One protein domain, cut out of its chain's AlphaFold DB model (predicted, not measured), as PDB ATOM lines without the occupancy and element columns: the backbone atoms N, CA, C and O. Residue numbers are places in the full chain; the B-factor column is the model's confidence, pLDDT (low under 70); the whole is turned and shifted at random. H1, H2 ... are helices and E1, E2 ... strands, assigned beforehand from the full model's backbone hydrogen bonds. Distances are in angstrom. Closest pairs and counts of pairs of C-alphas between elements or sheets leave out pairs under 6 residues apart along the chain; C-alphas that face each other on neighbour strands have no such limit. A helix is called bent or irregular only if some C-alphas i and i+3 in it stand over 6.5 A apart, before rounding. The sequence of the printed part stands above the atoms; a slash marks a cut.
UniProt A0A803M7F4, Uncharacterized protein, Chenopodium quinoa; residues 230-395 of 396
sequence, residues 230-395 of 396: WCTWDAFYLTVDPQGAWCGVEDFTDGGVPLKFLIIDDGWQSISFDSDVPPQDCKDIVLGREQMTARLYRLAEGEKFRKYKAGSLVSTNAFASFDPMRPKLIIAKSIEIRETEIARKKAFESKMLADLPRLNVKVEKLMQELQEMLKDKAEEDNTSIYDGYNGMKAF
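What this domain is: This is residues 230 to 395 of the 396 residues of an uncharacterized protein of Chenopodium quinoa (UniProt A0A803M7F4). A long helical hairpin, H4 and H5 side by side, extends from a body built of short elements and long loops. In that body are H1, which packs on residues 327 to 331 of H4, the helix H2, the strand E1, a small two-stranded hairpin of E2 and E3, and the short helices H3 and H6. The turn between H4 and H5 lies at one end of the longest axis and the loop with Asp 387 at the other. The printed part has 166 residues with six named helices and three named strands, in the order H1, H2, E1, E2, E3, H3, H4, H5, H6; E2 and E3 form an antiparallel sheet, and the class is mostly helix. The whole is only just loose, close to compact, with a radius of gyration of the C-alphas of 18.5 A, and only just elongated, with spans of 61 by 40 by 31 A.

How they stand to each other: H1, residues 233 to 239, touches H4, residues 326 to 349, about perpendicular at 79 degrees; H4 does so with residues 327 to 331 alone, and the closest C-alphas are those of Phe 236 and Pro 327, 5.8 A apart. H2, residues 242 to 254, is close to H1 but not clearly touching, with the closest C-alphas, those of Phe 236 and Gly 244, 8.0 A apart. E1, residues 261 to 263, pairs with no named strand, but residues 262 to 263 of it make a short parallel pairing with residues 230 to 231. E2, residues 269 to 272, and E3, residues 295 to 301, are a hairpin of antiparallel neighbours at 149 degrees, with N 270 and O 300 at 3.0 A and N 272 and O 295 at 2.9 A within hydrogen-bond range. H3, residues 303 to 306, and H6, residues 392 to 395, only just touch, with 3 pairs of C-alphas within 8 A, the closest being those of Phe 305 and Met 392, 5.7 A apart. H4 and H5, residues 356 to 374, are a helical hairpin: they touch at a shallow tilt of 19 degrees, opposite ways, and their closest C-alphas are those of Arg 344 and Leu 359, 5.9 A apart. H5 is apart from H1, and H4 is apart from E2 and E3. In H2, H4 and H5 every O i to N i+4 pair is within hydrogen-bond range; H1 has 1 of 3, with 2 of 4 O i to N i+3 pairs within range, and H3 and H6 are too short for an O i to N i+4 pair.

Where its parts are: H1 begins at C-alpha 233, (40.147, 5.511, 37.700), and is irregular, with C-alphas 235 and 238 9.6 A apart. From first to last C-alpha, H2 measures 18.4 A and E3 13.3 A. H4 is the longest helix, 34.7 A from C-alpha 326 at (32.939, 13.228, 26.889) to C-alpha 349 at (66.622, 21.416, 26.802). H5 measures 26.8 A, and H6 ends at C-alpha 395, (25.024, 9.413, 46.192).

The domain as a whole: The C-alphas farthest apart are those of Lys 351 and Asp 387, at 62.0 A. The printed part has no cut. The links E2 to E3, H3 to H4 and H5 to H6 are long, with 22, 19 and 17 residues. The mean pLDDT of the printed part is 87.4, and confidence is low, under 70, at residues 376 to 388, within the link from H5 to H6.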
ATOM      1  N   TRP A 230      34.146  -2.673  39.668       96.88
ATOM      2  CA  TRP A 230      34.747  -1.693  38.774       96.88
ATOM      3  C   TRP A 230      35.392  -0.564  39.569       96.88
ATOM      4  O   TRP A 230      34.878  -0.155  40.607       96.88
ATOM      5  N   CYS A 231      36.530  -0.079  39.078       96.94
ATOM      6  CA  CYS A 231      37.218   1.092  39.594       96.94
ATOM      7  C   CYS A 231      37.104   2.227  38.573       96.94
ATOM      8  O   CYS A 231      37.410   2.036  37.395       96.94
ATOM      9  N   THR A 232      36.681   3.408  39.022       96.50
ATOM     10  CA  THR A 232      36.425   4.565  38.153       96.50
ATOM     11  C   THR A 232      37.695   5.179  37.547       96.50
ATOM     12  O   THR A 232      37.588   5.979  36.618       96.50
ATOM     13  N   TRP A 233      38.892   4.825  38.036       94.81
ATOM     14  CA  TRP A 233      40.147   5.511  37.700       94.81
ATOM     15  C   TRP A 233      40.435   5.591  36.200       94.81
ATOM     16  O   TRP A 233      40.517   6.685  35.660       94.81
ATOM     17  N   ASP A 234      40.526   4.468  35.485       93.00
ATOM     18  CA  ASP A 234      40.896   4.502  34.059       93.00
ATOM     19  C   ASP A 234      39.775   5.038  33.150       93.00
ATOM     20  O   ASP A 234      40.017   5.357  31.986       93.00
ATOM     21  N   ALA A 235      38.549   5.163  33.670       93.88
ATOM     22  CA  ALA A 235      37.420   5.716  32.928       93.88
ATOM     23  C   ALA A 235      37.338   7.246  33.016       93.88
ATOM     24  O   ALA A 235      36.924   7.885  32.048       93.88
ATOM     25  N   PHE A 236      37.737   7.835  34.150       94.25
ATOM     26  CA  PHE A 236      37.550   9.269  34.399       94.25
ATOM     27  C   PHE A 236      38.787   9.996  34.931       94.25
ATOM     28  O   PHE A 236      38.843  11.225  34.857       94.25
ATOM     29  N   TYR A 237      39.763   9.287  35.495       93.81
ATOM     30  CA  TYR A 237      40.804   9.859  36.345       93.81
ATOM     31  C   TYR A 237      40.182  10.865  37.330       93.81
ATOM     32  O   TYR A 237      39.165  10.583  37.965       93.81
ATOM     33  N   LEU A 238      40.708  12.088  37.381       92.81
ATOM     34  CA  LEU A 238      40.250  13.127  38.298       92.81
ATOM     35  C   LEU A 238      38.966  13.817  37.867       92.81
ATOM     36  O   LEU A 238      38.481  14.696  38.574       92.81
ATOM     37  N   THR A 239      38.369  13.409  36.750       92.50
ATOM     38  CA  THR A 239      37.089  13.947  36.272       92.50
ATOM     39  C   THR A 239      35.884  13.131  36.725       92.50
ATOM     40  O   THR A 239      34.771  13.476  36.363       92.50
ATOM     41  N   VAL A 240      36.076  12.105  37.571       93.62
ATOM     42  CA  VAL A 240      34.966  11.287  38.089       93.62
ATOM     43  C   VAL A 240      33.897  12.157  38.757       93.62
ATOM     44  O   VAL A 240      34.215  13.047  39.554       93.62
ATOM     45  N   ASP A 241      32.637  11.901  38.424       92.31
ATOM     46  CA  ASP A 241      31.467  12.591  38.954       92.31
ATOM     47  C   ASP A 241      30.294  11.599  39.148       92.31
ATOM     48  O   ASP A 241      30.375  10.452  38.688       92.31
ATOM     49  N   PRO A 242      29.216  12.000  39.850       93.06
ATOM     50  CA  PRO A 242      28.055  11.142  40.085       93.06
ATOM     51  C   PRO A 242      27.389  10.595  38.815       93.06
ATOM     52  O   PRO A 242      26.965   9.440  38.800       93.06
ATOM     53  N   GLN A 243      27.288  11.402  37.754       91.50
ATOM     54  CA  GLN A 243      26.586  11.026  36.526       91.50
ATOM     55  C   GLN A 243      27.392   9.993  35.735       91.50
ATOM     56  O   GLN A 243      26.853   8.961  35.349       91.50
ATOM     57  N   GLY A 244      28.695  10.222  35.565       92.12
ATOM     58  CA  GLY A 244      29.603   9.282  34.919       92.12
ATOM     59  C   GLY A 244      29.692   7.952  35.668       92.12
ATOM     60  O   GLY A 244      29.624   6.892  35.045       92.12
ATOM     61  N   ALA A 245      29.786   7.987  37.002       94.25
ATOM     62  CA  ALA A 245      29.790   6.772  37.813       94.25
ATOM     63  C   ALA A 245      28.482   5.974  37.662       94.25
ATOM     64  O   ALA A 245      28.535   4.755  37.509       94.25
ATOM     65  N   TRP A 246      27.329   6.649  37.652       93.25
ATOM     66  CA  TRP A 246      26.027   6.012  37.445       93.25
ATOM     67  C   TRP A 246      25.911   5.359  36.067       93.25
ATOM     68  O   TRP A 246      25.658   4.158  35.986       93.25
ATOM     69  N   CYS A 247      26.173   6.110  34.992       92.25
ATOM     70  CA  CYS A 247      26.099   5.580  33.629       92.25
ATOM     71  C   CYS A 247      27.057   4.406  33.419       92.25
ATOM     72  O   CYS A 247      26.694   3.428  32.781       92.25
ATOM     73  N   GLY A 248      28.258   4.448  34.006       93.19
ATOM     74  CA  GLY A 248      29.175   3.311  33.940       93.19
ATOM     75  C   GLY A 248      28.603   2.045  34.588       93.19
ATOM     76  O   GLY A 248      28.754   0.958  34.038       93.19
ATOM     77  N   VAL A 249      27.911   2.163  35.728       94.25
ATOM     78  CA  VAL A 249      27.234   1.024  36.380       94.25
ATOM     79  C   VAL A 249      26.058   0.507  35.537       94.25
ATOM     80  O   VAL A 249      25.861  -0.711  35.452       94.25
ATOM     81  N   GLU A 250      25.295   1.404  34.909       92.75
ATOM     82  CA  GLU A 250      24.219   1.040  33.977       92.75
ATOM     83  C   GLU A 250      24.760   0.298  32.751       92.75
ATOM     84  O   GLU A 250      24.283  -0.797  32.470       92.75
ATOM     85  N   ASP A 251      25.827   0.790  32.114       93.69
ATOM     86  CA  ASP A 251      26.466   0.150  30.952       93.69
ATOM     87  C   ASP A 251      26.864  -1.309  31.244       93.69
ATOM     88  O   ASP A 251      26.663  -2.207  30.421       93.69
ATOM     89  N   PHE A 252      27.411  -1.580  32.434       96.00
ATOM     90  CA  PHE A 252      27.728  -2.944  32.866       96.00
ATOM     91  C   PHE A 252      26.476  -3.812  33.028       96.00
ATOM     92  O   PHE A 252      26.489  -4.995  32.682       96.00
ATOM     93  N   THR A 253      25.397  -3.238  33.558       95.06
ATOM     94  CA  THR A 253      24.124  -3.936  33.761       95.06
ATOM     95  C   THR A 253      23.469  -4.274  32.423       95.06
ATOM     96  O   THR A 253      23.120  -5.435  32.198       95.06
ATOM     97  N   ASP A 254      23.393  -3.305  31.514       95.19
ATOM     98  CA  ASP A 254      22.850  -3.461  30.162       95.19
ATOM     99  C   ASP A 254      23.696  -4.422  29.318       95.19
ATOM    100  O   ASP A 254      23.170  -5.215  28.534       95.19
ATOM    101  N   GLY A 255      25.013  -4.431  29.543       96.06
ATOM    102  CA  GLY A 255      25.946  -5.403  28.975       96.06
ATOM    103  C   GLY A 255      25.836  -6.822  29.555       96.06
ATOM    104  O   GLY A 255      26.567  -7.711  29.121       96.06
ATOM    105  N   GLY A 256      24.954  -7.061  30.533       96.94
ATOM    106  CA  GLY A 256      24.742  -8.371  31.155       96.94
ATOM    107  C   GLY A 256      25.793  -8.768  32.199       96.94
ATOM    108  O   GLY A 256      25.862  -9.936  32.583       96.94
ATOM    109  N   VAL A 257      26.602  -7.818  32.681       96.06
ATOM    110  CA  VAL A 257      27.679  -8.032  33.663       96.06
ATOM    111  C   VAL A 257      27.467  -7.132  34.893       96.06
ATOM    112  O   VAL A 257      28.263  -6.230  35.155       96.06
ATOM    113  N   PRO A 258      26.399  -7.347  35.684       94.38
ATOM    114  CA  PRO A 258      26.068  -6.467  36.800       94.38
ATOM    115  C   PRO A 258      27.159  -6.484  37.879       94.38
ATOM    116  O   PRO A 258      27.501  -7.537  38.433       94.38
ATOM    117  N   LEU A 259      27.662  -5.295  38.211       94.94
ATOM    118  CA  LEU A 259      28.695  -5.094  39.223       94.94
ATOM    119  C   LEU A 259      28.197  -5.476  40.623       94.94
ATOM    120  O   LEU A 259      27.022  -5.344  40.966       94.94
ATOM    121  N   LYS A 260      29.118  -5.955  41.457       95.06
ATOM    122  CA  LYS A 260      28.864  -6.311  42.863       95.06
ATOM    123  C   LYS A 260      29.536  -5.363  43.849       95.06
ATOM    124  O   LYS A 260      29.216  -5.412  45.032       95.06
ATOM    125  N   PHE A 261      30.437  -4.515  43.365       94.50
ATOM    126  CA  PHE A 261      30.977  -3.371  44.086       94.50
ATOM    127  C   PHE A 261      31.539  -2.335  43.105       94.50
ATOM    128  O   PHE A 261      31.870  -2.657  41.961       94.50
ATOM    129  N   LEU A 262      31.664  -1.099  43.583       94.75
ATOM    130  CA  LEU A 262      32.242   0.040  42.878       94.75
ATOM    131  C   LEU A 262      33.343   0.646  43.753       94.75
ATOM    132  O   LEU A 262      33.136   0.859  44.946       94.75
ATOM    133  N   ILE A 263      34.494   0.938  43.158       95.69
ATOM    134  CA  ILE A 263      35.547   1.759  43.754       95.69
ATOM    135  C   ILE A 263      35.506   3.111  43.051       95.69
ATOM    136  O   ILE A 263      35.824   3.207  41.866       95.69
ATOM    137  N   ILE A 264      35.115   4.146  43.791       95.81
ATOM    138  CA  ILE A 264      35.275   5.532  43.352       95.81
ATOM    139  C   ILE A 264      36.703   5.934  43.723       95.81
ATOM    140  O   ILE A 264      37.003   6.190  44.890       95.81
ATOM    141  N   ASP A 265      37.582   5.885  42.728       94.19
ATOM    142  CA  ASP A 265      39.000   6.225  42.858       94.19
ATOM    143  C   ASP A 265      39.203   7.747  42.939       94.19
ATOM    144  O   ASP A 265      38.240   8.511  43.019       94.19
ATOM    145  N   ASP A 266      40.452   8.198  42.944       91.44
ATOM    146  CA  ASP A 266      40.834   9.585  43.170       91.44
ATOM    147  C   ASP A 266      40.099  10.583  42.244       91.44
ATOM    148  O   ASP A 266      39.719  10.281  41.112       91.44
ATOM    149  N   GLY A 267      39.875  11.797  42.753       91.38
ATOM    150  CA  GLY A 267      39.100  12.855  42.097       91.38
ATOM    151  C   GLY A 267      37.744  13.158  42.736       91.38
ATOM    152  O   GLY A 267      37.108  14.142  42.347       91.38
ATOM    153  N   TRP A 268      37.291  12.372  43.718       93.00
ATOM    154  CA  TRP A 268      36.055  12.662  44.460       93.00
ATOM    155  C   TRP A 268      36.267  13.566  45.681       93.00
ATOM    156  O   TRP A 268      35.304  14.165  46.156       93.00
ATOM    157  N   GLN A 269      37.498  13.681  46.193       93.00
ATOM    158  CA  GLN A 269      37.820  14.431  47.414       93.00
ATOM    159  C   GLN A 269      38.260  15.874  47.150       93.00
ATOM    160  O   GLN A 269      38.731  16.230  46.072       93.00
ATOM    161  N   SER A 270      38.144  16.700  48.187       93.56
ATOM    162  CA  SER A 270      38.609  18.085  48.218       93.56
ATOM    163  C   SER A 270      40.133  18.201  48.337       93.56
ATOM    164  O   SER A 270      40.704  18.056  49.425       93.56
ATOM    165  N   ILE A 271      40.784  18.538  47.224       93.19
ATOM    166  CA  ILE A 271      42.226  18.800  47.131       93.19
ATOM    167  C   ILE A 271      42.502  20.273  46.805       93.19
ATOM    168  O   ILE A 271      41.680  20.923  46.171       93.19
ATOM    169  N   SER A 272      43.645  20.790  47.255       93.62
ATOM    170  CA  SER A 272      44.113  22.158  46.992       93.62
ATOM    171  C   SER A 272      45.640  22.183  46.907       93.62
ATOM    172  O   SER A 272      46.306  21.360  47.547       93.62
ATOM    173  N   PHE A 273      46.210  23.109  46.137       92.81
ATOM    174  CA  PHE A 273      47.653  23.334  46.121       92.81
ATOM    175  C   PHE A 273      48.078  24.242  47.276       92.81
ATOM    176  O   PHE A 273      47.326  25.095  47.739       92.81
ATOM    177  N   ASP A 274      49.327  24.109  47.725       89.31
ATOM    178  CA  ASP A 274      49.880  24.957  48.792       89.31
ATOM    179  C   ASP A 274      49.889  26.455  48.438       89.31
ATOM    180  O   ASP A 274      49.919  27.298  49.334       89.31
ATOM    181  N   SER A 275      49.855  26.786  47.145       91.12
ATOM    182  CA  SER A 275      49.766  28.156  46.636       91.12
ATOM    183  C   SER A 275      48.370  28.776  46.738       91.12
ATOM    184  O   SER A 275      48.249  29.991  46.598       91.12
ATOM    185  N   ASP A 276      47.324  27.976  46.960       88.81
ATOM    186  CA  ASP A 276      45.949  28.463  47.036       88.81
ATOM    187  C   ASP A 276      45.674  29.031  48.436       88.81
ATOM    188  O   ASP A 276      45.611  28.304  49.433       88.81
ATOM    189  N   VAL A 277      45.515  30.353  48.524       90.88
ATOM    190  CA  VAL A 277      45.244  31.055  49.785       90.88
ATOM    191  C   VAL A 277      44.014  31.961  49.614       90.88
ATOM    192  O   VAL A 277      44.124  32.996  48.955       90.88
ATOM    193  N   PRO A 278      42.848  31.626  50.212       91.56
ATOM    194  CA  PRO A 278      42.581  30.426  51.016       91.56
ATOM    195  C   PRO A 278      42.543  29.137  50.165       91.56
ATOM    196  O   PRO A 278      42.315  29.219  48.958       91.56
ATOM    197  N   PRO A 279      42.704  27.950  50.785       92.00
ATOM    198  CA  PRO A 279      42.569  26.676  50.081       92.00
ATOM    199  C   PRO A 279      41.194  26.527  49.419       92.00
ATOM    200  O   PRO A 279      40.166  26.841  50.028       92.00
ATOM    201  N   GLN A 280      41.171  26.001  48.197       91.44
ATOM    202  CA  GLN A 280      39.959  25.778  47.408       91.44
ATOM    203  C   GLN A 280      40.059  24.479  46.607       91.44
ATOM    204  O   GLN A 280      41.164  24.034  46.304       91.44
ATOM    205  N   ASP A 281      38.910  23.890  46.259       89.56
ATOM    206  CA  ASP A 281      38.864  22.690  45.418       89.56
ATOM    207  C   ASP A 281      39.609  22.955  44.099       89.56
ATOM    208  O   ASP A 281      39.276  23.896  43.370       89.56
ATOM    209  N   CYS A 282      40.620  22.135  43.800       87.44
ATOM    210  CA  CYS A 282      41.315  22.210  42.525       87.44
ATOM    211  C   CYS A 282      40.322  21.999  41.378       87.44
ATOM    212  O   CYS A 282      39.535  21.049  41.382       87.44
ATOM    213  N   LYS A 283      40.406  22.872  40.376       83.56
ATOM    214  CA  LYS A 283      39.601  22.809  39.157       83.56
ATOM    215  C   LYS A 283      40.467  22.375  37.987       83.56
ATOM    216  O   LYS A 283      41.683  22.543  38.013       83.56
ATOM    217  N   ASP A 284      39.812  21.815  36.981       82.56
ATOM    218  CA  ASP A 284      40.391  21.516  35.671       82.56
ATOM    219  C   ASP A 284      41.591  20.555  35.663       82.56
ATOM    220  O   ASP A 284      42.360  20.523  34.703       82.56
ATOM    221  N   ILE A 285      41.738  19.735  36.708       86.44
ATOM    222  CA  ILE A 285      42.734  18.664  36.744       86.44
ATOM    223  C   ILE A 285      42.100  17.390  36.197       86.44
ATOM    224  O   ILE A 285      41.060  16.949  36.686       86.44
ATOM    225  N   VAL A 286      42.745  16.785  35.200       90.50
ATOM    226  CA  VAL A 286      42.237  15.565  34.560       90.50
ATOM    227  C   VAL A 286      43.101  14.371  34.922       90.50
ATOM    228  O   VAL A 286      42.580  13.350  35.357       90.50
ATOM    229  N   LEU A 287      44.423  14.476  34.776       88.75
ATOM    230  CA  LEU A 287      45.327  13.337  34.924       88.75
ATOM    231  C   LEU A 287      45.987  13.322  36.308       88.75
ATOM    232  O   LEU A 287      46.471  14.344  36.786       88.75
ATOM    233  N   GLY A 288      46.156  12.135  36.902       83.06
ATOM    234  CA  GLY A 288      46.744  11.991  38.248       83.06
ATOM    235  C   GLY A 288      48.153  12.583  38.432       83.06
ATOM    236  O   GLY A 288      48.580  12.859  39.548       83.06
ATOM    237  N   ARG A 289      48.902  12.826  37.346       79.88
ATOM    238  CA  ARG A 289      50.227  13.470  37.424       79.88
ATOM    239  C   ARG A 289      50.145  14.937  37.856       79.88
ATOM    240  O   ARG A 289      51.056  15.415  38.522       79.88
ATOM    241  N   GLU A 290      49.103  15.645  37.442       80.25
ATOM    242  CA  GLU A 290      48.925  17.080  37.701       80.25
ATOM    243  C   GLU A 290      48.550  17.340  39.166       80.25
ATOM    244  O   GLU A 290      48.950  18.346  39.743       80.25
ATOM    245  N   GLN A 291      47.874  16.382  39.801       83.19
ATOM    246  CA  GLN A 291      47.505  16.424  41.214       83.19
ATOM    247  C   GLN A 291      48.665  16.150  42.176       83.19
ATOM    248  O   GLN A 291      48.524  16.424  43.359       83.19
ATOM    249  N   MET A 292      49.810  15.617  41.732       81.75
ATOM    250  CA  MET A 292      50.834  15.039  42.628       81.75
ATOM    251  C   MET A 292      51.303  15.928  43.791       81.75
ATOM    252  O   MET A 292      51.808  15.404  44.782       81.75
ATOM    253  N   THR A 293      51.192  17.251  43.665       85.69
ATOM    254  CA  THR A 293      51.578  18.228  44.695       85.69
ATOM    255  C   THR A 293      50.392  18.862  45.424       85.69
ATOM    256  O   THR A 293      50.596  19.708  46.289       85.69
ATOM    257  N   ALA A 294      49.160  18.498  45.074       89.56
ATOM    258  CA  ALA A 294      47.965  18.897  45.797       89.56
ATOM    259  C   ALA A 294      47.823  18.067  47.080       89.56
ATOM    260  O   ALA A 294      48.257  16.916  47.162       89.56
ATOM    261  N   ARG A 295      47.184  18.653  48.090       90.44
ATOM    262  CA  ARG A 295      46.901  18.005  49.374       90.44
ATOM    263  C   ARG A 295      45.410  17.992  49.648       90.44
ATOM    264  O   ARG A 295      44.696  18.914  49.259       90.44
ATOM    265  N   LEU A 296      44.958  16.987  50.396       92.31
ATOM    266  CA  LEU A 296      43.641  17.038  51.023       92.31
ATOM    267  C   LEU A 296      43.611  18.231  51.980       92.31
ATOM    268  O   LEU A 296      44.338  18.253  52.973       92.31
ATOM    269  N   TYR A 297      42.776  19.222  51.681       92.62
ATOM    270  CA  TYR A 297      42.541  20.347  52.593       92.62
ATOM    271  C   TYR A 297      41.260  20.149  53.415       92.62
ATOM    272  O   TYR A 297      41.047  20.827  54.420       92.62
ATOM    273  N   ARG A 298      40.422  19.182  53.014       91.06
ATOM    274  CA  ARG A 298      39.255  18.692  53.752       91.06
ATOM    275  C   ARG A 298      39.151  17.179  53.595       91.06
ATOM    276  O   ARG A 298      39.353  16.651  52.509       91.06
ATOM    277  N   LEU A 299      38.730  16.495  54.656       91.00
ATOM    278  CA  LEU A 299      38.284  15.099  54.582       91.00
ATOM    279  C   LEU A 299      36.811  15.055  54.148       91.00
ATOM    280  O   LEU A 299      35.938  14.654  54.910       91.00
ATOM    281  N   ALA A 300      36.533  15.579  52.956       91.69
ATOM    282  CA  ALA A 300      35.190  15.712  52.401       91.69
ATOM    283  C   ALA A 300      35.227  15.600  50.875       91.69
ATOM    284  O   ALA A 300      36.289  15.706  50.257       91.69
ATOM    285  N   GLU A 301      34.056  15.413  50.281       93.44
ATOM    286  CA  GLU A 301      33.883  15.396  48.842       93.44
ATOM    287  C   GLU A 301      34.131  16.773  48.205       93.44
ATOM    288  O   GLU A 301      33.797  17.825  48.772       93.44
ATOM    289  N   GLY A 302      34.702  16.754  47.002       92.81
ATOM    290  CA  GLY A 302      34.918  17.925  46.161       92.81
ATOM    291  C   GLY A 302      33.625  18.440  45.527       92.81
ATOM    292  O   GLY A 302      32.563  17.817  45.610       92.81
ATOM    293  N   GLU A 303      33.723  19.595  44.868       90.94
ATOM    294  CA  GLU A 303      32.598  20.322  44.263       90.94
ATOM    295  C   GLU A 303      31.667  19.441  43.403       90.94
ATOM    296  O   GLU A 303      30.448  19.522  43.567       90.94
ATOM    297  N   LYS A 304      32.222  18.555  42.558       90.62
ATOM    298  CA  LYS A 304      31.462  17.657  41.661       90.62
ATOM    299  C   LYS A 304      30.444  16.788  42.405       90.62
ATOM    300  O   LYS A 304      29.280  16.728  42.028       90.62
ATOM    301  N   PHE A 305      30.871  16.151  43.493       92.88
ATOM    302  CA  PHE A 305      30.002  15.298  44.304       92.88
ATOM    303  C   PHE A 305      29.138  16.124  45.251       92.88
ATOM    304  O   PHE A 305      27.967  15.812  45.427       92.88
ATOM    305  N   ARG A 306      29.665  17.219  45.814       92.31
ATOM    306  CA  ARG A 306      28.939  18.088  46.758       92.31
ATOM    307  C   ARG A 306      27.656  18.684  46.167       92.31
ATOM    308  O   ARG A 306      26.699  18.918  46.903       92.31
ATOM    309  N   LYS A 307      27.648  18.942  44.856       90.81
ATOM    310  CA  LYS A 307      26.490  19.465  44.111       90.81
ATOM    311  C   LYS A 307      25.407  18.420  43.832       90.81
ATOM    312  O   LYS A 307      24.301  18.804  43.457       90.81
ATOM    313  N   TYR A 308      25.699  17.131  44.006       91.50
ATOM    314  CA  TYR A 308      24.724  16.069  43.792       91.50
ATOM    315  C   TYR A 308      23.522  16.224  44.726       91.50
ATOM    316  O   TYR A 308      23.695  16.452  45.927       91.50
ATOM    317  N   LYS A 309      22.316  16.071  44.174       90.44
ATOM    318  CA  LYS A 309      21.042  16.116  44.900       90.44
ATOM    319  C   LYS A 309      20.426  14.722  44.883       90.44
ATOM    320  O   LYS A 309      20.372  14.104  43.820       90.44
ATOM    321  N   ALA A 310      19.948  14.235  46.027       88.62
ATOM    322  CA  ALA A 310      19.318  12.920  46.099       88.62
ATOM    323  C   ALA A 310      18.205  12.770  45.046       88.62
ATOM    324  O   ALA A 310      17.373  13.658  44.860       88.62
ATOM    325  N   GLY A 311      18.209  11.642  44.337       86.06
ATOM    326  CA  GLY A 311      17.199  11.323  43.331       86.06
ATOM    327  C   GLY A 311      17.341  12.058  41.991       86.06
ATOM    328  O   GLY A 311      16.554  11.793  41.084       86.06
ATOM    329  N   SER A 312      18.336  12.936  41.805       87.00
ATOM    330  CA  SER A 312      18.484  13.658  40.531       87.00
ATOM    331  C   SER A 312      18.769  12.722  39.353       87.00
ATOM    332  O   SER A 312      18.264  12.960  38.256       87.00
ATOM    333  N   LEU A 313      19.506  11.629  39.589       88.12
ATOM    334  CA  LEU A 313      19.885  10.645  38.566       88.12
ATOM    335  C   LEU A 313      18.773   9.652  38.199       88.12
ATOM    336  O   LEU A 313      18.879   8.988  37.179       88.12
ATOM    337  N   VAL A 314      17.689   9.575  38.978       85.38
ATOM    338  CA  VAL A 314      16.516   8.739  38.643       85.38
ATOM    339  C   VAL A 314      15.388   9.542  37.988       85.38
ATOM    340  O   VAL A 314      14.318   9.004  37.703       85.38
ATOM    341  N   SER A 315      15.596  10.843  37.770       82.81
ATOM    342  CA  SER A 315      14.617  11.704  37.106       82.81
ATOM    343  C   SER A 315      14.530  11.405  35.605       82.81
ATOM    344  O   SER A 315      15.508  11.015  34.971       82.81
ATOM    345  N   THR A 316      13.360  11.635  35.003       74.75
ATOM    346  CA  THR A 316      13.067  11.275  33.602       74.75
ATOM    347  C   THR A 316      14.022  11.908  32.580       74.75
ATOM    348  O   THR A 316      14.202  11.360  31.498       74.75
ATOM    349  N   ASN A 317      14.647  13.039  32.923       76.38
ATOM    350  CA  ASN A 317      15.567  13.783  32.058       76.38
ATOM    351  C   ASN A 317      17.013  13.803  32.590       76.38
ATOM    352  O   ASN A 317      17.826  14.578  32.087       76.38
ATOM    353  N   ALA A 318      17.349  12.963  33.578       77.44
ATOM    354  CA  ALA A 318      18.641  12.973  34.273       77.44
ATOM    355  C   ALA A 318      19.867  12.916  33.344       77.44
ATOM    356  O   ALA A 318      20.924  13.453  33.673       77.44
ATOM    357  N   PHE A 319      19.723  12.287  32.176       80.75
ATOM    358  CA  PHE A 319      20.810  12.046  31.223       80.75
ATOM    359  C   PHE A 319      20.598  12.729  29.869       80.75
ATOM    360  O   PHE A 319      21.333  12.452  28.928       80.75
ATOM    361  N   ALA A 320      19.635  13.651  29.750       78.50
ATOM    362  CA  ALA A 320      19.321  14.308  28.475       78.50
ATOM    363  C   ALA A 320      20.517  15.070  27.865       78.50
ATOM    364  O   ALA A 320      20.609  15.211  26.648       78.50
ATOM    365  N   SER A 321      21.441  15.547  28.706       75.31
ATOM    366  CA  SER A 321      22.669  16.248  28.314       75.31
ATOM    367  C   SER A 321      23.946  15.412  28.480       75.31
ATOM    368  O   SER A 321      25.042  15.935  28.250       75.31
ATOM    369  N   PHE A 322      23.832  14.139  28.879       82.25
ATOM    370  CA  PHE A 322      24.987  13.271  29.096       82.25
ATOM    371  C   PHE A 322      25.579  12.813  27.761       82.25
ATOM    372  O   PHE A 322      24.889  12.261  26.908       82.25
ATOM    373  N   ASP A 323      26.882  13.027  27.598       86.69
ATOM    374  CA  ASP A 323      27.651  12.511  26.470       86.69
ATOM    375  C   ASP A 323      28.607  11.419  26.980       86.69
ATOM    376  O   ASP A 323      29.606  11.751  27.631       86.69
ATOM    377  N   PRO A 324      28.361  10.131  26.676       84.75
ATOM    378  CA  PRO A 324      29.198   9.029  27.153       84.75
ATOM    379  C   PRO A 324      30.628   9.073  26.591       84.75
ATOM    380  O   PRO A 324      31.537   8.447  27.139       84.75
ATOM    381  N   MET A 325      30.869   9.817  25.505       89.94
ATOM    382  CA  MET A 325      32.206   9.990  24.934       89.94
ATOM    383  C   MET A 325      32.984  11.136  25.576       89.94
ATOM    384  O   MET A 325      34.211  11.180  25.445       89.94
ATOM    385  N   ARG A 326      32.316  12.036  26.304       90.38
ATOM    386  CA  ARG A 326      32.939  13.228  26.889       90.38
ATOM    387  C   ARG A 326      34.138  12.905  27.790       90.38
ATOM    388  O   ARG A 326      35.188  13.504  27.542       90.38
ATOM    389  N   PRO A 327      34.074  11.963  28.755       90.75
ATOM    390  CA  PRO A 327      35.236  11.635  29.585       90.75
ATOM    391  C   PRO A 327      36.439  11.183  28.750       90.75
ATOM    392  O   PRO A 327      37.545  11.691  28.918       90.75
ATOM    393  N   LYS A 328      36.214  10.308  27.762       92.12
ATOM    394  CA  LYS A 328      37.272   9.816  26.863       92.12
ATOM    395  C   LYS A 328      37.911  10.947  26.060       92.12
ATOM    396  O   LYS A 328      39.131  10.977  25.912       92.12
ATOM    397  N   LEU A 329      37.103  11.878  25.551       94.56
ATOM    398  CA  LEU A 329      37.590  13.031  24.792       94.56
ATOM    399  C   LEU A 329      38.410  13.983  25.672       94.56
ATOM    400  O   LEU A 329      39.465  14.442  25.237       94.56
ATOM    401  N   ILE A 330      37.961  14.250  26.903       93.75
ATOM    402  CA  ILE A 330      38.685  15.079  27.880       93.75
ATOM    403  C   ILE A 330      40.046  14.450  28.198       93.75
ATOM    404  O   ILE A 330      41.075  15.112  28.079       93.75
ATOM    405  N   ILE A 331      40.071  13.151  28.500       94.25
ATOM    406  CA  ILE A 331      41.304  12.407  28.787       94.25
ATOM    407  C   ILE A 331      42.259  12.450  27.590       94.25
ATOM    408  O   ILE A 331      43.440  12.763  27.754       94.25
ATOM    409  N   ALA A 332      41.764  12.185  26.377       95.31
ATOM    410  CA  ALA A 332      42.574  12.236  25.162       95.31
ATOM    411  C   ALA A 332      43.177  13.632  24.934       95.31
ATOM    412  O   ALA A 332      44.356  13.748  24.590       95.31
ATOM    413  N   LYS A 333      42.402  14.695  25.181       95.44
ATOM    414  CA  LYS A 333      42.875  16.081  25.080       95.44
ATOM    415  C   LYS A 333      43.966  16.386  26.112       95.44
ATOM    416  O   LYS A 333      44.997  16.950  25.749       95.44
ATOM    417  N   SER A 334      43.796  15.963  27.363       94.12
ATOM    418  CA  SER A 334      44.818  16.122  28.409       94.12
ATOM    419  C   SER A 334      46.100  15.339  28.109       94.12
ATOM    420  O   SER A 334      47.201  15.829  28.368       94.12
ATOM    421  N   ILE A 335      45.995  14.151  27.500       94.31
ATOM    422  CA  ILE A 335      47.163  13.403  27.012       94.31
ATOM    423  C   ILE A 335      47.880  14.189  25.905       94.31
ATOM    424  O   ILE A 335      49.100  14.338  25.969       94.31
ATOM    425  N   GLU A 336      47.147  14.755  24.943       96.19
ATOM    426  CA  GLU A 336      47.733  15.562  23.864       96.19
ATOM    427  C   GLU A 336      48.486  16.793  24.402       96.19
ATOM    428  O   GLU A 336      49.594  17.106  23.947       96.19
ATOM    429  N   ILE A 337      47.912  17.483  25.396       94.25
ATOM    430  CA  ILE A 337      48.560  18.604  26.095       94.25
ATOM    431  C   ILE A 337      49.865  18.132  26.726       94.25
ATOM    432  O   ILE A 337      50.919  18.725  26.488       94.25
ATOM    433  N   ARG A 338      49.819  17.026  27.476       92.44
ATOM    434  CA  ARG A 338      50.987  16.459  28.152       92.44
ATOM    435  C   ARG A 338      52.102  16.093  27.175       92.44
ATOM    436  O   ARG A 338      53.265  16.396  27.439       92.44
ATOM    437  N   GLU A 339      51.785  15.423  26.075       94.62
ATOM    438  CA  GLU A 339      52.778  15.056  25.060       94.62
ATOM    439  C   GLU A 339      53.399  16.295  24.414       94.62
ATOM    440  O   GLU A 339      54.616  16.356  24.217       94.62
ATOM    441  N   THR A 340      52.581  17.318  24.160       94.56
ATOM    442  CA  THR A 340      53.043  18.600  23.619       94.56
ATOM    443  C   THR A 340      53.960  19.323  24.617       94.56
ATOM    444  O   THR A 340      55.003  19.838  24.220       94.56
ATOM    445  N   GLU A 341      53.642  19.304  25.913       93.06
ATOM    446  CA  GLU A 341      54.484  19.846  26.989       93.06
ATOM    447  C   GLU A 341      55.823  19.106  27.127       93.06
ATOM    448  O   GLU A 341      56.878  19.727  27.271       93.06
ATOM    449  N   ILE A 342      55.822  17.774  27.014       92.25
ATOM    450  CA  ILE A 342      57.056  16.975  27.001       92.25
ATOM    451  C   ILE A 342      57.923  17.353  25.795       92.25
ATOM    452  O   ILE A 342      59.128  17.574  25.949       92.25
ATOM    453  N   ALA A 343      57.326  17.464  24.605       92.56
ATOM    454  CA  ALA A 343      58.036  17.890  23.403       92.56
ATOM    455  C   ALA A 343      58.603  19.311  23.554       92.56
ATOM    456  O   ALA A 343      59.760  19.551  23.208       92.56
ATOM    457  N   ARG A 344      57.826  20.230  24.140       92.88
ATOM    458  CA  ARG A 344      58.233  21.609  24.443       92.88
ATOM    459  C   ARG A 344      59.435  21.655  25.379       92.88
ATOM    460  O   ARG A 344      60.422  22.323  25.072       92.88
ATOM    461  N   LYS A 345      59.388  20.903  26.481       91.44
ATOM    462  CA  LYS A 345      60.496  20.795  27.436       91.44
ATOM    463  C   LYS A 345      61.752  20.227  26.773       91.44
ATOM    464  O   LYS A 345      62.828  20.801  26.918       91.44
ATOM    465  N   LYS A 346      61.614  19.164  25.977       92.12
ATOM    466  CA  LYS A 346      62.737  18.561  25.245       92.12
ATOM    467  C   LYS A 346      63.354  19.525  24.228       92.12
ATOM    468  O   LYS A 346      64.577  19.583  24.116       92.12
ATOM    469  N   ALA A 347      62.534  20.288  23.502       90.12
ATOM    470  CA  ALA A 347      63.004  21.299  22.556       90.12
ATOM    471  C   ALA A 347      63.787  22.414  23.265       90.12
ATOM    472  O   ALA A 347      64.848  22.818  22.789       90.12
ATOM    473  N   PHE A 348      63.306  22.854  24.432       90.00
ATOM    474  CA  PHE A 348      64.004  23.820  25.280       90.00
ATOM    475  C   PHE A 348      65.362  23.284  25.763       90.00
ATOM    476  O   PHE A 348      66.386  23.935  25.563       90.00
ATOM    477  N   GLU A 349      65.395  22.070  26.320       91.19
ATOM    478  CA  GLU A 349      66.622  21.416  26.802       91.19
ATOM    479  C   GLU A 349      67.634  21.167  25.672       91.19
ATOM    480  O   GLU A 349      68.837  21.353  25.851       91.19
ATOM    481  N   SER A 350      67.145  20.822  24.478       90.00
ATOM    482  CA  SER A 350      67.967  20.568  23.287       90.00
ATOM    483  C   SER A 350      68.325  21.842  22.507       90.00
ATOM    484  O   SER A 350      68.926  21.751  21.439       90.00
ATOM    485  N   LYS A 351      67.954  23.034  23.005       85.75
ATOM    486  CA  LYS A 351      68.166  24.347  22.358       85.75
ATOM    487  C   LYS A 351      67.586  24.460  20.933       85.75
ATOM    488  O   LYS A 351      68.053  25.269  20.131       85.75
ATOM    489  N   MET A 352      66.537  23.699  20.615       79.88
ATOM    490  CA  MET A 352      65.824  23.764  19.331       79.88
ATOM    491  C   MET A 352      64.811  24.920  19.326       79.88
ATOM    492  O   MET A 352      63.599  24.728  19.378       79.88
ATOM    493  N   LEU A 353      65.323  26.154  19.289       78.00
ATOM    494  CA  LEU A 353      64.533  27.380  19.481       78.00
ATOM    495  C   LEU A 353      63.494  27.656  18.380       78.00
ATOM    496  O   LEU A 353      62.545  28.396  18.627       78.00
ATOM    497  N   ALA A 354      63.644  27.070  17.188       82.88
ATOM    498  CA  ALA A 354      62.725  27.284  16.065       82.88
ATOM    499  C   ALA A 354      61.330  26.669  16.294       82.88
ATOM    500  O   ALA A 354      60.331  27.229  15.844       82.88
ATOM    501  N   ASP A 355      61.248  25.557  17.030       81.81
ATOM    502  CA  ASP A 355      59.987  24.840  17.266       81.81
ATOM    503  C   ASP A 355      59.218  25.371  18.486       81.81
ATOM    504  O   ASP A 355      58.010  25.152  18.617       81.81
ATOM    505  N   LEU A 356      59.897  26.102  19.377       88.31
ATOM    506  CA  LEU A 356      59.343  26.540  20.658       88.31
ATOM    507  C   LEU A 356      58.122  27.475  20.518       88.31
ATOM    508  O   LEU A 356      57.128  27.221  21.201       88.31
ATOM    509  N   PRO A 357      58.107  28.493  19.624       92.44
ATOM    510  CA  PRO A 357      56.932  29.351  19.446       92.44
ATOM    511  C   PRO A 357      55.696  28.569  18.994       92.44
ATOM    512  O   PRO A 357      54.601  28.775  19.511       92.44
ATOM    513  N   ARG A 358      55.877  27.619  18.067       93.31
ATOM    514  CA  ARG A 358      54.795  26.762  17.569       93.31
ATOM    515  C   ARG A 358      54.239  25.868  18.676       93.31
ATOM    516  O   ARG A 358      53.024  25.712  18.771       93.31
ATOM    517  N   LEU A 359      55.112  25.280  19.494       93.00
ATOM    518  CA  LEU A 359      54.708  24.425  20.611       93.00
ATOM    519  C   LEU A 359      53.982  25.220  21.703       93.00
ATOM    520  O   LEU A 359      52.968  24.739  22.192       93.00
ATOM    521  N   ASN A 360      54.429  26.440  22.023       92.81
ATOM    522  CA  ASN A 360      53.742  27.320  22.976       92.81
ATOM    523  C   ASN A 360      52.302  27.621  22.532       92.81
ATOM    524  O   ASN A 360      51.366  27.354  23.279       92.81
ATOM    525  N   VAL A 361      52.119  28.079  21.286       95.81
ATOM    526  CA  VAL A 361      50.782  28.356  20.727       95.81
ATOM    527  C   VAL A 361      49.917  27.094  20.717       95.81
ATOM    528  O   VAL A 361      48.720  27.157  20.996       95.81
ATOM    529  N   LYS A 362      50.510  25.928  20.418       95.94
ATOM    530  CA  LYS A 362      49.783  24.654  20.459       95.94
ATOM    531  C   LYS A 362      49.301  24.334  21.877       95.94
ATOM    532  O   LYS A 362      48.136  23.990  22.027       95.94
ATOM    533  N   VAL A 363      50.162  24.452  22.891       94.12
ATOM    534  CA  VAL A 363      49.782  24.210  24.294       94.12
ATOM    535  C   VAL A 363      48.649  25.144  24.712       94.12
ATOM    536  O   VAL A 363      47.636  24.664  25.209       94.12
ATOM    537  N   GLU A 364      48.771  26.450  24.459       94.62
ATOM    538  CA  GLU A 364      47.737  27.432  24.815       94.62
ATOM    539  C   GLU A 364      46.389  27.108  24.166       94.62
ATOM    540  O   GLU A 364      45.362  27.088  24.845       94.62
ATOM    541  N   LYS A 365      46.395  26.780  22.869       96.50
ATOM    542  CA  LYS A 365      45.180  26.389  22.149       96.50
ATOM    543  C   LYS A 365      44.547  25.130  22.746       96.50
ATOM    544  O   LYS A 365      43.343  25.105  22.977       96.50
ATOM    545  N   LEU A 366      45.345  24.093  22.999       95.38
ATOM    546  CA  LEU A 366      44.841  22.843  23.567       95.38
ATOM    547  C   LEU A 366      44.281  23.041  24.983       95.38
ATOM    548  O   LEU A 366      43.259  22.448  25.313       95.38
ATOM    549  N   MET A 367      44.911  23.895  25.797       92.44
ATOM    550  CA  MET A 367      44.416  24.253  27.130       92.44
ATOM    551  C   MET A 367      43.068  24.980  27.061       92.44
ATOM    552  O   MET A 367      42.169  24.654  27.831       92.44
ATOM    553  N   GLN A 368      42.892  25.914  26.121       94.00
ATOM    554  CA  GLN A 368      41.604  26.585  25.896       94.00
ATOM    555  C   GLN A 368      40.518  25.596  25.451       94.00
ATOM    556  O   GLN A 368      39.407  25.625  25.976       94.00
ATOM    557  N   GLU A 369      40.842  24.692  24.521       94.12
ATOM    558  CA  GLU A 369      39.931  23.622  24.095       94.12
ATOM    559  C   GLU A 369      39.519  22.736  25.281       94.12
ATOM    560  O   GLU A 369      38.334  22.458  25.455       94.12
ATOM    561  N   LEU A 370      40.474  22.335  26.127       92.88
ATOM    562  CA  LEU A 370      40.202  21.533  27.320       92.88
ATOM    563  C   LEU A 370      39.295  22.275  28.314       92.88
ATOM    564  O   LEU A 370      38.345  21.684  28.821       92.88
ATOM    565  N   GLN A 371      39.543  23.562  28.562       90.44
ATOM    566  CA  GLN A 371      38.703  24.381  29.443       90.44
ATOM    567  C   GLN A 371      37.258  24.459  28.943       90.44
ATOM    568  O   GLN A 371      36.331  24.291  29.730       90.44
ATOM    569  N   GLU A 372      37.041  24.655  27.641       90.94
ATOM    570  CA  GLU A 372      35.692  24.613  27.057       90.94
ATOM    571  C   GLU A 372      35.031  23.236  27.232       90.94
ATOM    572  O   GLU A 372      33.840  23.155  27.528       90.94
ATOM    573  N   MET A 373      35.797  22.147  27.105       90.62
ATOM    574  CA  MET A 373      35.293  20.785  27.314       90.62
ATOM    575  C   MET A 373      34.957  20.476  28.779       90.62
ATOM    576  O   MET A 373      34.118  19.611  29.035       90.62
ATOM    577  N   LEU A 374      35.597  21.149  29.736       87.38
ATOM    578  CA  LEU A 374      35.385  20.958  31.174       87.38
ATOM    579  C   LEU A 374      34.242  21.804  31.740       87.38
ATOM    580  O   LEU A 374      33.710  21.452  32.787       87.38
ATOM    581  N   LYS A 375      33.810  22.867  31.050       83.19
ATOM    582  CA  LYS A 375      32.647  23.656  31.481       83.19
ATOM    583  C   LYS A 375      31.410  22.766  31.613       83.19
ATOM    584  O   LYS A 375      31.032  22.047  30.681       83.19
ATOM    585  N   ASP A 376      30.768  22.815  32.775       64.94
ATOM    586  CA  ASP A 376      29.496  22.140  33.004       64.94
ATOM    587  C   ASP A 376      28.458  22.672  32.003       64.94
ATOM    588  O   ASP A 376      28.212  23.873  31.924       64.94
ATOM    589  N   LYS A 377      27.843  21.773  31.224       53.94
ATOM    590  CA  LYS A 377      26.694  22.106  30.357       53.94
ATOM    591  C   LYS A 377      25.366  22.067  31.121       53.94
ATOM    592  O   LYS A 377      24.313  22.247  30.518       53.94
ATOM    593  N   ALA A 378      25.404  21.774  32.419       48.41
ATOM    594  CA  ALA A 378      24.219  21.692  33.252       48.41
ATOM    595  C   ALA A 378      23.757  23.108  33.623       48.41
ATOM    596  O   ALA A 378      24.164  23.664  34.642       48.41
ATOM    597  N   GLU A 379      22.914  23.694  32.773       42.31
ATOM    598  CA  GLU A 379      21.992  24.737  33.215       42.31
ATOM    599  C   GLU A 379      21.067  24.143  34.290       42.31
ATOM    600  O   GLU A 379      20.587  23.013  34.172       42.31
ATOM    601  N   GLU A 380      20.882  24.890  35.378       42.09
ATOM    602  CA  GLU A 380      20.100  24.499  36.547       42.09
ATOM    603  C   GLU A 380      18.617  24.325  36.191       42.09
ATOM    604  O   GLU A 380      17.829  25.269  36.272       42.09
ATOM    605  N   ASP A 381      18.205  23.104  35.854       39.94
ATOM    606  CA  ASP A 381      16.786  22.763  35.824       39.94
ATOM    607  C   ASP A 381      16.298  22.608  37.278       39.94
ATOM    608  O   ASP A 381      16.498  21.598  37.958       39.94
ATOM    609  N   ASN A 382      15.740  23.694  37.813       43.97
ATOM    610  CA  ASN A 382      15.433  23.897  39.233       43.97
ATOM    611  C   ASN A 382      14.151  23.173  39.706       43.97
ATOM    612  O   ASN A 382      13.471  23.631  40.624       43.97
ATOM    613  N   THR A 383      13.777  22.060  39.069       43.84
ATOM    614  CA  THR A 383      12.426  21.477  39.179       43.84
ATOM    615  C   THR A 383      12.335  20.138  39.922       43.84
ATOM    616  O   THR A 383      11.239  19.594  40.050       43.84
ATOM    617  N   SER A 384      13.422  19.607  40.497       47.84
ATOM    618  CA  SER A 384      13.345  18.374  41.299       47.84
ATOM    619  C   SER A 384      12.856  18.634  42.731       47.84
ATOM    620  O   SER A 384      13.426  19.456  43.453       47.84
ATOM    621  N   ILE A 385      11.835  17.884  43.152       47.31
ATOM    622  CA  ILE A 385      11.257  17.874  44.503       47.31
ATOM    623  C   ILE A 385      12.363  17.556  45.522       47.31
ATOM    624  O   ILE A 385      12.910  16.458  45.540       47.31
ATOM    625  N   TYR A 386      12.712  18.555  46.331       51.81
ATOM    626  CA  TYR A 386      13.777  18.492  47.328       51.81
ATOM    627  C   TYR A 386      13.251  17.832  48.607       51.81
ATOM    628  O   TYR A 386      12.543  18.474  49.380       51.81
ATOM    629  N   ASP A 387      13.617  16.575  48.851       51.19
ATOM    630  CA  ASP A 387      13.442  15.944  50.160       51.19
ATOM    631  C   ASP A 387      14.694  15.123  50.518       51.19
ATOM    632  O   ASP A 387      14.845  13.966  50.137       51.19
ATOM    633  N   GLY A 388      15.636  15.765  51.220       65.62
ATOM    634  CA  GLY A 388      16.780  15.107  51.862       65.62
ATOM    635  C   GLY A 388      18.109  15.097  51.087       65.62
ATOM    636  O   GLY A 388      18.152  14.810  49.903       65.62
ATOM    637  N   TYR A 389      19.184  15.395  51.833       75.88
ATOM    638  CA  TYR A 389      20.628  15.192  51.590       75.88
ATOM    639  C   TYR A 389      21.228  15.531  50.197       75.88
ATOM    640  O   TYR A 389      20.789  15.071  49.151       75.88
ATOM    641  N   ASN A 390      22.342  16.273  50.206       89.31
ATOM    642  CA  ASN A 390      23.225  16.467  49.047       89.31
ATOM    643  C   ASN A 390      24.554  15.725  49.268       89.31
ATOM    644  O   ASN A 390      24.850  15.290  50.387       89.31
ATOM    645  N   GLY A 391      25.393  15.676  48.236       91.44
ATOM    646  CA  GLY A 391      26.782  15.254  48.382       91.44
ATOM    647  C   GLY A 391      26.996  13.750  48.269       91.44
ATOM    648  O   GLY A 391      26.117  12.999  47.845       91.44
ATOM    649  N   MET A 392      28.169  13.299  48.713       90.25
ATOM    650  CA  MET A 392      28.554  11.884  48.628       90.25
ATOM    651  C   MET A 392      27.606  10.986  49.429       90.25
ATOM    652  O   MET A 392      27.226   9.924  48.957       90.25
ATOM    653  N   LYS A 393      27.138  11.456  50.595       89.50
ATOM    654  CA  LYS A 393      26.168  10.736  51.439       89.50
ATOM    655  C   LYS A 393      24.821  10.504  50.748       89.50
ATOM    656  O   LYS A 393      24.117   9.570  51.099       89.50
ATOM    657  N   ALA A 394      24.424  11.396  49.847       89.44
ATOM    658  CA  ALA A 394      23.206  11.214  49.069       89.44
ATOM    659  C   ALA A 394      23.423  10.276  47.873       89.44
ATOM    660  O   ALA A 394      22.463   9.688  47.384       89.44
ATOM    661  N   PHE A 395      24.661  10.193  47.372       88.81
ATOM    662  CA  PHE A 395      25.024   9.413  46.192       88.81
ATOM    663  C   PHE A 395      25.248   7.925  46.494       88.81
ATOM    664  O   PHE A 395      24.870   7.080  45.685       88.81
TER     665      PHE A 395